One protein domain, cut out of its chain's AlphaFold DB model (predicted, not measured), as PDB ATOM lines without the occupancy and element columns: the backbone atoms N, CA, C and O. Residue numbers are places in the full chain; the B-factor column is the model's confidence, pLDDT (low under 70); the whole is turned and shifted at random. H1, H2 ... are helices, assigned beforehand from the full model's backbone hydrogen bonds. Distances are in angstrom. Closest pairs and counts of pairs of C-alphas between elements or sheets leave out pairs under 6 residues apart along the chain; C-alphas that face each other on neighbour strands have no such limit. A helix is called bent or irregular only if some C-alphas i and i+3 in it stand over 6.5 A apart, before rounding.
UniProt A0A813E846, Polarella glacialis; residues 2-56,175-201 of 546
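Overview. This is residues 2 to 56 and 175 to 201 of the 546 residues of a protein of Polarella glacialis (UniProt A0A813E846). Two long helices, H2 and H4, run opposite ways with few contacts, loosely paired; H1 folds back on H2's first part. Residues 191 to 201 stick out. The printed part has 82 residues, with five named helices, H1 to H5, all helix, loose (radius of gyration of the C-alphas 16.5 A), spanning 50 by 29 by 25 A.

Along the chain. H1, residues 2 to 10, starts at C-alpha 2 (211.432, 113.885, -57.566). H2, residues 15 to 36, 31.5 A, is only just irregular: C-alphas 19 and 22 are 6.6 A apart. H3 is residues 41 to 46, H4 177 to 196, 27.8 A, and H5 198 to 201, ending at C-alpha 201 (222.150, 95.068, -51.589).

Arrangement. H1 touches residues 15 to 22 of H2, closest C-alphas Ser 5 and Met 18, 5.8 A. Residues 23 to 27 of H2 and residue 179 of H4 only just touch, with 3 pairs of C-alphas within 8 A, closest Ala 26 and Leu 179, 7.6 A. H3 touches no helix; H4 and H5 meet only through their link. Every O i to N i+4 pair is within hydrogen-bond range in H3 and H4, 4 of 5 in H1 and 14 of 18 in H2; H5 is too short for one.

Size, cuts and confidence. Residues 57 to 174 are not printed; C-alphas 56 and 175 are 15.3 A apart. Residues 2 to 19 have pLDDT under 70.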
ATOM      1  N   ALA A   2     211.542 115.302 -57.972       42.75
ATOM      2  CA  ALA A   2     211.432 113.885 -57.566       42.75
ATOM      3  C   ALA A   2     210.058 113.449 -56.992       42.75
ATOM      4  O   ALA A   2     209.619 112.325 -57.219       42.75
ATOM      5  N   ILE A   3     209.353 114.339 -56.280       48.53
ATOM      6  CA  ILE A   3     208.001 114.070 -55.744       48.53
ATOM      7  C   ILE A   3     206.952 114.073 -56.874       48.53
ATOM      8  O   ILE A   3     206.053 113.235 -56.900       48.53
ATOM      9  N   GLY A   4     207.112 114.962 -57.861       49.97
ATOM     10  CA  GLY A   4     206.220 115.064 -59.019       49.97
ATOM     11  C   GLY A   4     206.274 113.826 -59.914       49.97
ATOM     12  O   GLY A   4     205.233 113.301 -60.288       49.97
ATOM     13  N   SER A   5     207.464 113.282 -60.182       48.44
ATOM     14  CA  SER A   5     207.610 112.062 -60.990       48.44
ATOM     15  C   SER A   5     206.997 110.819 -60.327       48.44
ATOM     16  O   SER A   5     206.492 109.945 -61.023       48.44
ATOM     17  N   GLN A   6     206.995 110.730 -58.991       52.88
ATOM     18  CA  GLN A   6     206.350 109.618 -58.276       52.88
ATOM     19  C   GLN A   6     204.817 109.727 -58.260       52.88
ATOM     20  O   GLN A   6     204.137 108.706 -58.366       52.88
ATOM     21  N   LEU A   7     204.272 110.945 -58.169       51.91
ATOM     22  CA  LEU A   7     202.832 111.200 -58.274       51.91
ATOM     23  C   LEU A   7     202.312 110.956 -59.699       51.91
ATOM     24  O   LEU A   7     201.291 110.296 -59.869       51.91
ATOM     25  N   LEU A   8     203.055 111.393 -60.722       54.12
ATOM     26  CA  LEU A   8     202.712 111.163 -62.132       54.12
ATOM     27  C   LEU A   8     202.758 109.670 -62.505       54.12
ATOM     28  O   LEU A   8     201.920 109.207 -63.276       54.12
ATOM     29  N   ARG A   9     203.665 108.894 -61.890       53.19
ATOM     30  CA  ARG A   9     203.740 107.433 -62.062       53.19
ATOM     31  C   ARG A   9     202.537 106.702 -61.457       53.19
ATOM     32  O   ARG A   9     202.113 105.689 -62.001       53.19
ATOM     33  N   LYS A  10     201.961 107.222 -60.366       59.19
ATOM     34  CA  LYS A  10     200.693 106.721 -59.801       59.19
ATOM     35  C   LYS A  10     199.472 107.087 -60.654       59.19
ATOM     36  O   LYS A  10     198.469 106.392 -60.576       59.19
ATOM     37  N   ALA A  11     199.562 108.139 -61.469       61.25
ATOM     38  CA  ALA A  11     198.486 108.618 -62.337       61.25
ATOM     39  C   ALA A  11     198.431 107.934 -63.723       61.25
ATOM     40  O   ALA A  11     197.630 108.333 -64.561       61.25
ATOM     41  N   GLY A  12     199.277 106.928 -63.989       59.62
ATOM     42  CA  GLY A  12     199.240 106.153 -65.240       59.62
ATOM     43  C   GLY A  12     199.689 106.913 -66.495       59.62
ATOM     44  O   GLY A  12     199.470 106.441 -67.608       59.62
ATOM     45  N   LEU A  13     200.317 108.083 -66.341       61.84
ATOM     46  CA  LEU A  13     200.817 108.863 -67.472       61.84
ATOM     47  C   LEU A  13     202.018 108.159 -68.129       61.84
ATOM     48  O   LEU A  13     202.882 107.631 -67.421       61.84
ATOM     49  N   PRO A  14     202.118 108.175 -69.474       61.12
ATOM     50  CA  PRO A  14     203.239 107.565 -70.175       61.12
ATOM     51  C   PRO A  14     204.557 108.216 -69.739       61.12
ATOM     52  O   PRO A  14     204.623 109.432 -69.531       61.12
ATOM     53  N   ALA A  15     205.629 107.419 -69.657       53.66
ATOM     54  CA  ALA A  15     206.970 107.870 -69.254       53.66
ATOM     55  C   ALA A  15     207.446 109.129 -70.005       53.66
ATOM     56  O   ALA A  15     208.135 109.975 -69.434       53.66
ATOM     57  N   ARG A  16     206.954 109.304 -71.238       54.22
ATOM     58  CA  ARG A  16     207.157 110.453 -72.135       54.22
ATOM     59  C   ARG A  16     206.799 111.808 -71.519       54.22
ATOM     60  O   ARG A  16     207.502 112.786 -71.743       54.22
ATOM     61  N   VAL A  17     205.738 111.867 -70.717       60.06
ATOM     62  CA  VAL A  17     205.273 113.107 -70.073       60.06
ATOM     63  C   VAL A  17     206.022 113.340 -68.759       60.06
ATOM     64  O   VAL A  17     206.288 114.475 -68.385       60.06
ATOM     65  N   MET A  18     206.452 112.277 -68.076       57.84
ATOM     66  CA  MET A  18     207.055 112.374 -66.744       57.84
ATOM     67  C   MET A  18     208.445 113.026 -66.717       57.84
ATOM     68  O   MET A  18     208.820 113.564 -65.677       57.84
ATOM     69  N   ALA A  19     209.202 112.997 -67.819       59.38
ATOM     70  CA  ALA A  19     210.533 113.607 -67.890       59.38
ATOM     71  C   ALA A  19     210.493 115.106 -68.244       59.38
ATOM     72  O   ALA A  19     211.229 115.899 -67.657       59.38
ATOM     73  N   VAL A  20     209.616 115.499 -69.174       71.12
ATOM     74  CA  VAL A  20     209.547 116.868 -69.723       71.12
ATOM     75  C   VAL A  20     208.494 117.724 -69.014       71.12
ATOM     76  O   VAL A  20     208.682 118.926 -68.842       71.12
ATOM     77  N   ALA A  21     207.394 117.135 -68.539       75.25
ATOM     78  CA  ALA A  21     206.344 117.907 -67.877       75.25
ATOM     79  C   ALA A  21     206.807 118.587 -66.580       75.25
ATOM     80  O   ALA A  21     206.417 119.730 -66.371       75.25
ATOM     81  N   PRO A  22     207.651 117.986 -65.714       77.12
ATOM     82  CA  PRO A  22     208.104 118.675 -64.506       77.12
ATOM     83  C   PRO A  22     209.009 119.876 -64.793       77.12
ATOM     84  O   PRO A  22     208.954 120.857 -64.056       77.12
ATOM     85  N   THR A  23     209.843 119.814 -65.837       81.12
ATOM     86  CA  THR A  23     210.710 120.933 -66.238       81.12
ATOM     87  C   THR A  23     209.896 122.033 -66.906       81.12
ATOM     88  O   THR A  23     210.035 123.192 -66.524       81.12
ATOM     89  N   ALA A  24     208.983 121.675 -67.812       85.19
ATOM     90  CA  ALA A  24     208.058 122.617 -68.434       85.19
ATOM     91  C   ALA A  24     207.132 123.282 -67.402       85.19
ATOM     92  O   ALA A  24     206.988 124.499 -67.406       85.19
ATOM     93  N   ALA A  25     206.558 122.520 -66.467       86.75
ATOM     94  CA  ALA A  25     205.701 123.053 -65.407       86.75
ATOM     95  C   ALA A  25     206.467 123.968 -64.443       86.75
ATOM     96  O   ALA A  25     205.937 124.995 -64.034       86.75
ATOM     97  N   ALA A  26     207.716 123.634 -64.102       87.44
ATOM     98  CA  ALA A  26     208.559 124.507 -63.286       87.44
ATOM     99  C   ALA A  26     208.908 125.813 -64.017       87.44
ATOM    100  O   ALA A  26     208.887 126.877 -63.403       87.44
ATOM    101  N   LEU A  27     209.187 125.743 -65.323       90.25
ATOM    102  CA  LEU A  27     209.469 126.914 -66.152       90.25
ATOM    103  C   LEU A  27     208.232 127.814 -66.299       90.25
ATOM    104  O   LEU A  27     208.315 129.014 -66.054       90.25
ATOM    105  N   LEU A  28     207.080 127.232 -66.641       91.06
ATOM    106  CA  LEU A  28     205.807 127.950 -66.750       91.06
ATOM    107  C   LEU A  28     205.381 128.538 -65.405       91.06
ATOM    108  O   LEU A  28     204.958 129.686 -65.353       91.06
ATOM    109  N   GLY A  29     205.531 127.783 -64.315       90.94
ATOM    110  CA  GLY A  29     205.230 128.249 -62.964       90.94
ATOM    111  C   GLY A  29     206.117 129.418 -62.536       90.94
ATOM    112  O   GLY A  29     205.612 130.375 -61.956       90.94
ATOM    113  N   PHE A  30     207.411 129.383 -62.869       91.31
ATOM    114  CA  PHE A  30     208.325 130.496 -62.609       91.31
ATOM    115  C   PHE A  30     207.902 131.766 -63.355       91.31
ATOM    116  O   PHE A  30     207.768 132.818 -62.736       91.31
ATOM    117  N   TRP A  31     207.640 131.667 -64.661       91.19
ATOM    118  CA  TRP A  31     207.220 132.822 -65.456       91.19
ATOM    119  C   TRP A  31     205.824 133.327 -65.073       91.19
ATOM    120  O   TRP A  31     205.603 134.534 -65.041       91.19
ATOM    121  N   ALA A  32     204.894 132.438 -64.714       91.44
ATOM    122  CA  ALA A  32     203.591 132.827 -64.179       91.44
ATOM    123  C   ALA A  32     203.737 133.598 -62.859       91.44
ATOM    124  O   ALA A  32     203.129 134.651 -62.699       91.44
ATOM    125  N   TYR A  33     204.586 133.119 -61.946       89.94
ATOM    126  CA  TYR A  33     204.872 133.792 -60.679       89.94
ATOM    127  C   TYR A  33     205.543 135.159 -60.879       89.94
ATOM    128  O   TYR A  33     205.109 136.144 -60.288       89.94
ATOM    129  N   ALA A  34     206.541 135.239 -61.763       89.69
ATOM    130  CA  ALA A  34     207.195 136.494 -62.134       89.69
ATOM    131  C   ALA A  34     206.201 137.523 -62.700       89.69
ATOM    132  O   ALA A  34     206.191 138.676 -62.274       89.69
ATOM    133  N   ASN A  35     205.312 137.084 -63.599       89.94
ATOM    134  CA  ASN A  35     204.273 137.936 -64.175       89.94
ATOM    135  C   ASN A  35     203.239 138.386 -63.131       89.94
ATOM    136  O   ASN A  35     202.800 139.531 -63.176       89.94
ATOM    137  N   MET A  36     202.864 137.526 -62.174       91.94
ATOM    138  CA  MET A  36     201.951 137.893 -61.081       91.94
ATOM    139  C   MET A  36     202.537 138.960 -60.148       91.94
ATOM    140  O   MET A  36     201.786 139.769 -59.610       91.94
ATOM    141  N   LEU A  37     203.859 138.969 -59.959       89.06
ATOM    142  CA  LEU A  37     204.563 139.981 -59.166       89.06
ATOM    143  C   LEU A  37     204.866 141.270 -59.948       89.06
ATOM    144  O   LEU A  37     205.313 142.244 -59.350       89.06
ATOM    145  N   GLY A  38     204.633 141.290 -61.265       85.38
ATOM    146  CA  GLY A  38     204.990 142.421 -62.125       85.38
ATOM    147  C   GLY A  38     206.501 142.638 -62.266       85.38
ATOM    148  O   GLY A  38     206.932 143.722 -62.653       85.38
ATOM    149  N   GLU A  39     207.312 141.626 -61.947       86.81
ATOM    150  CA  GLU A  39     208.770 141.708 -62.009       86.81
ATOM    151  C   GLU A  39     209.243 141.712 -63.465       86.81
ATOM    152  O   GLU A  39     208.931 140.813 -64.251       86.81
ATOM    153  N   SER A  40     210.038 142.715 -63.837       86.81
ATOM    154  CA  SER A  40     210.643 142.753 -65.169       86.81
ATOM    155  C   SER A  40     211.775 141.725 -65.285       86.81
ATOM    156  O   SER A  40     212.473 141.414 -64.317       86.81
ATOM    157  N   SER A  41     212.041 141.242 -66.502       81.50
ATOM    158  CA  SER A  41     213.183 140.349 -66.761       81.50
ATOM    159  C   SER A  41     214.535 140.971 -66.384       81.50
ATOM    160  O   SER A  41     215.490 140.240 -66.137       81.50
ATOM    161  N   GLY A  42     214.632 142.308 -66.358       84.19
ATOM    162  CA  GLY A  42     215.812 143.031 -65.876       84.19
ATOM    163  C   GLY A  42     215.998 142.878 -64.366       84.19
ATOM    164  O   GLY A  42     217.049 142.416 -63.929       84.19
ATOM    165  N   SER A  43     214.941 143.136 -63.589       86.06
ATOM    166  CA  SER A  43     214.935 142.979 -62.124       86.06
ATOM    167  C   SER A  43     215.288 141.548 -61.690       86.06
ATOM    168  O   SER A  43     216.128 141.330 -60.814       86.06
ATOM    169  N   LEU A  44     214.742 140.537 -62.382       88.94
ATOM    170  CA  LEU A  44     215.051 139.122 -62.127       88.94
ATOM    171  C   LEU A  44     216.508 138.740 -62.440       88.94
ATOM    172  O   LEU A  44     217.039 137.785 -61.867       88.94
ATOM    173  N   ARG A  45     217.171 139.451 -63.359       88.50
ATOM    174  CA  ARG A  45     218.601 139.252 -63.645       88.50
ATOM    175  C   ARG A  45     219.474 139.895 -62.581       88.50
ATOM    176  O   ARG A  45     220.415 139.248 -62.128       88.50
ATOM    177  N   GLU A  46     219.149 141.117 -62.170       87.50
ATOM    178  CA  GLU A  46     219.876 141.840 -61.117       87.50
ATOM    179  C   GLU A  46     219.830 141.091 -59.782       87.50
ATOM    180  O   GLU A  46     220.844 140.945 -59.105       87.50
ATOM    181  N   SER A  47     218.676 140.512 -59.455       87.06
ATOM    182  CA  SER A  47     218.487 139.655 -58.278       87.06
ATOM    183  C   SER A  47     219.041 138.228 -58.441       87.06
ATOM    184  O   SER A  47     218.976 137.425 -57.512       87.06
ATOM    185  N   GLY A  48     219.622 137.897 -59.600       87.94
ATOM    186  CA  GLY A  48     220.341 136.642 -59.832       87.94
ATOM    187  C   GLY A  48     219.470 135.420 -60.143       87.94
ATOM    188  O   GLY A  48     220.006 134.313 -60.228       87.94
ATOM    189  N   TRP A  49     218.161 135.582 -60.360       89.00
ATOM    190  CA  TRP A  49     217.271 134.480 -60.752       89.00
ATOM    191  C   TRP A  49     217.514 134.005 -62.188       89.00
ATOM    192  O   TRP A  49     217.374 132.812 -62.469       89.00
ATOM    193  N   LEU A  50     217.903 134.910 -63.090       90.56
ATOM    194  CA  LEU A  50     218.181 134.635 -64.507       90.56
ATOM    195  C   LEU A  50     219.683 134.737 -64.831       90.56
ATOM    196  O   LEU A  50     220.456 135.396 -64.127       90.56
ATOM    197  N   PHE A  51     220.137 134.070 -65.894       87.50
ATOM    198  CA  PHE A  51     221.503 134.237 -66.410       87.50
ATOM    199  C   PHE A  51     221.736 135.665 -66.937       87.50
ATOM    200  O   PHE A  51     220.764 136.351 -67.280       87.50
ATOM    201  N   PRO A  52     223.001 136.132 -66.991       85.69
ATOM    202  CA  PRO A  52     223.337 137.342 -67.734       85.69
ATOM    203  C   PRO A  52     222.791 137.247 -69.161       85.69
ATOM    204  O   PRO A  52     222.659 136.142 -69.690       85.69
ATOM    205  N   VAL A  53     222.447 138.390 -69.757       85.88
ATOM    206  CA  VAL A  53     221.904 138.427 -71.119       85.88
ATOM    207  C   VAL A  53     222.899 137.757 -72.058       85.88
ATOM    208  O   VAL A  53     224.014 138.240 -72.223       85.88
ATOM    209  N   ALA A  54     222.493 136.640 -72.649       82.19
ATOM    210  CA  ALA A  54     223.187 136.067 -73.784       82.19
ATOM    211  C   ALA A  54     222.840 136.906 -75.016       82.19
ATOM    212  O   ALA A  54     221.655 137.131 -75.296       82.19
ATOM    213  N   GLU A  55     223.873 137.394 -75.697       81.44
ATOM    214  CA  GLU A  55     223.742 138.132 -76.948       81.44
ATOM    215  C   GLU A  55     223.252 137.201 -78.060       81.44
ATOM    216  O   GLU A  55     223.561 136.006 -78.084       81.44
ATOM    217  N   GLU A  56     222.448 137.750 -78.964       81.75
ATOM    218  CA  GLU A  56     222.039 137.049 -80.172       81.75
ATOM    219  C   GLU A  56     223.214 137.081 -81.151       81.75
ATOM    220  O   GLU A  56     223.523 138.113 -81.746       81.75
ATOM    221  N   PHE A 175     215.698 130.641 -69.274       88.25
ATOM    222  CA  PHE A 175     215.876 129.645 -68.227       88.25
ATOM    223  C   PHE A 175     216.323 130.280 -66.902       88.25
ATOM    224  O   PHE A 175     217.378 130.918 -66.844       88.25
ATOM    225  N   PRO A 176     215.590 130.058 -65.798       90.25
ATOM    226  CA  PRO A 176     216.045 130.492 -64.490       90.25
ATOM    227  C   PRO A 176     217.184 129.610 -63.968       90.25
ATOM    228  O   PRO A 176     217.179 128.385 -64.132       90.25
ATOM    229  N   ARG A 177     218.155 130.228 -63.285       90.06
ATOM    230  CA  ARG A 177     219.382 129.566 -62.803       90.06
ATOM    231  C   ARG A 177     219.080 128.375 -61.899       90.06
ATOM    232  O   ARG A 177     219.691 127.317 -62.042       90.06
ATOM    233  N   PHE A 178     218.102 128.518 -61.002       88.38
ATOM    234  CA  PHE A 178     217.742 127.456 -60.060       88.38
ATOM    235  C   PHE A 178     217.241 126.187 -60.764       88.38
ATOM    236  O   PHE A 178     217.401 125.097 -60.219       88.38
ATOM    237  N   LEU A 179     216.654 126.304 -61.964       89.38
ATOM    238  CA  LEU A 179     216.133 125.156 -62.701       89.38
ATOM    239  C   LEU A 179     217.279 124.282 -63.218       89.38
ATOM    240  O   LEU A 179     217.269 123.075 -62.979       89.38
ATOM    241  N   LEU A 180     218.298 124.886 -63.844       86.69
ATOM    242  CA  LEU A 180     219.490 124.154 -64.287       86.69
ATOM    243  C   LEU A 180     220.266 123.564 -63.103       86.69
ATOM    244  O   LEU A 180     220.598 122.378 -63.126       86.69
ATOM    245  N   CYS A 181     220.478 124.344 -62.037       88.44
ATOM    246  CA  CYS A 181     221.123 123.849 -60.817       88.44
ATOM    247  C   CYS A 181     220.336 122.696 -60.179       88.44
ATOM    248  O   CYS A 181     220.924 121.714 -59.736       88.44
ATOM    249  N   GLY A 182     219.004 122.786 -60.158       87.50
ATOM    250  CA  GLY A 182     218.127 121.755 -59.615       87.50
ATOM    251  C   GLY A 182     218.174 120.456 -60.418       87.50
ATOM    252  O   GLY A 182     218.221 119.380 -59.824       87.50
ATOM    253  N   ILE A 183     218.214 120.540 -61.752       84.81
ATOM    254  CA  ILE A 183     218.373 119.368 -62.628       84.81
ATOM    255  C   ILE A 183     219.733 118.706 -62.382       84.81
ATOM    256  O   ILE A 183     219.790 117.491 -62.180       84.81
ATOM    257  N   LEU A 184     220.812 119.495 -62.330       86.38
ATOM    258  CA  LEU A 184     222.165 118.989 -62.093       86.38
ATOM    259  C   LEU A 184     222.302 118.349 -60.702       86.38
ATOM    260  O   LEU A 184     222.809 117.234 -60.580       86.38
ATOM    261  N   MET A 185     221.783 119.009 -59.664       88.31
ATOM    262  CA  MET A 185     221.770 118.488 -58.296       88.31
ATOM    263  C   MET A 185     220.955 117.195 -58.202       88.31
ATOM    264  O   MET A 185     221.390 116.231 -57.579       88.31
ATOM    265  N   ASN A 186     219.790 117.136 -58.853       83.81
ATOM    266  CA  ASN A 186     218.973 115.927 -58.886       83.81
ATOM    267  C   ASN A 186     219.714 114.764 -59.558       83.81
ATOM    268  O   ASN A 186     219.695 113.654 -59.031       83.81
ATOM    269  N   LEU A 187     220.395 115.010 -60.682       82.50
ATOM    270  CA  LEU A 187     221.199 113.991 -61.356       82.50
ATOM    271  C   LEU A 187     222.315 113.467 -60.437       82.50
ATOM    272  O   LEU A 187     222.459 112.254 -60.279       82.50
ATOM    273  N   GLY A 188     223.041 114.370 -59.771       86.31
ATOM    274  CA  GLY A 188     224.083 114.014 -58.806       86.31
ATOM    275  C   GLY A 188     223.549 113.206 -57.619       86.31
ATOM    276  O   GLY A 188     224.111 112.168 -57.276       86.31
ATOM    277  N   LEU A 189     222.426 113.623 -57.027       88.06
ATOM    278  CA  LEU A 189     221.795 112.930 -55.900       88.06
ATOM    279  C   LEU A 189     221.277 111.539 -56.277       88.06
ATOM    280  O   LEU A 189     221.413 110.607 -55.486       88.06
ATOM    281  N   VAL A 190     220.695 111.380 -57.469       85.00
ATOM    282  CA  VAL A 190     220.241 110.072 -57.964       85.00
ATOM    283  C   VAL A 190     221.428 109.127 -58.140       85.00
ATOM    284  O   VAL A 190     221.367 107.995 -57.662       85.00
ATOM    285  N   MET A 191     222.521 109.600 -58.749       84.50
ATOM    286  CA  MET A 191     223.752 108.816 -58.903       84.50
ATOM    287  C   MET A 191     224.355 108.436 -57.545       84.50
ATOM    288  O   MET A 191     224.648 107.266 -57.309       84.50
ATOM    289  N   LEU A 192     224.476 109.395 -56.621       89.56
ATOM    290  CA  LEU A 192     224.980 109.140 -55.271       89.56
ATOM    291  C   LEU A 192     224.108 108.130 -54.529       89.56
ATOM    292  O   LEU A 192     224.636 107.198 -53.938       89.56
ATOM    293  N   LYS A 193     222.781 108.267 -54.571       90.50
ATOM    294  CA  LYS A 193     221.870 107.325 -53.914       90.50
ATOM    295  C   LYS A 193     222.021 105.909 -54.474       90.50
ATOM    296  O   LYS A 193     222.072 104.961 -53.691       90.50
ATOM    297  N   GLU A 194     222.091 105.758 -55.795       85.50
ATOM    298  CA  GLU A 194     222.194 104.433 -56.413       85.50
ATOM    299  C   GLU A 194     223.489 103.727 -55.998       85.50
ATOM    300  O   GLU A 194     223.449 102.595 -55.512       85.50
ATOM    301  N   TRP A 195     224.624 104.419 -56.091       88.81
ATOM    302  CA  TRP A 195     225.930 103.817 -55.821       88.81
ATOM    303  C   TRP A 195     226.290 103.759 -54.334       88.81
ATOM    304  O   TRP A 195     226.858 102.770 -53.881       88.81
ATOM    305  N   MET A 196     225.918 104.765 -53.541       90.00
ATOM    306  CA  MET A 196     226.247 104.796 -52.112       90.00
ATOM    307  C   MET A 196     225.269 104.004 -51.251       90.00
ATOM    308  O   MET A 196     225.642 103.596 -50.151       90.00
ATOM    309  N   TRP A 197     224.023 103.808 -51.696       91.00
ATOM    310  CA  TRP A 197     222.976 103.175 -50.890       91.00
ATOM    311  C   TRP A 197     222.392 101.923 -51.543       91.00
ATOM    312  O   TRP A 197     222.436 100.853 -50.936       91.00
ATOM    313  N   THR A 198     221.863 102.020 -52.769       89.69
ATOM    314  CA  THR A 198     221.190 100.883 -53.426       89.69
ATOM    315  C   THR A 198     222.158  99.730 -53.711       89.69
ATOM    316  O   THR A 198     221.810  98.567 -53.493       89.69
ATOM    317  N   ALA A 199     223.390 100.036 -54.134       89.44
ATOM    318  CA  ALA A 199     224.404  99.040 -54.490       89.44
ATOM    319  C   ALA A 199     224.781  98.091 -53.336       89.44
ATOM    320  O   ALA A 199     225.133  96.940 -53.592       89.44
ATOM    321  N   ARG A 200     224.612  98.503 -52.068       90.19
ATOM    322  CA  ARG A 200     224.899  97.675 -50.874       90.19
ATOM    323  C   ARG A 200     224.133  96.354 -50.838       90.19
ATOM    324  O   ARG A 200     224.554  95.427 -50.164       90.19
ATOM    325  N   ARG A 201     222.981  96.283 -51.516       90.31
ATOM    326  CA  ARG A 201     222.150  95.068 -51.589       90.31
ATOM    327  C   ARG A 201     222.520  94.152 -52.754       90.31
ATOM    328  O   ARG A 201     222.044  93.027 -52.799       90.31
TER     329      ARG A 201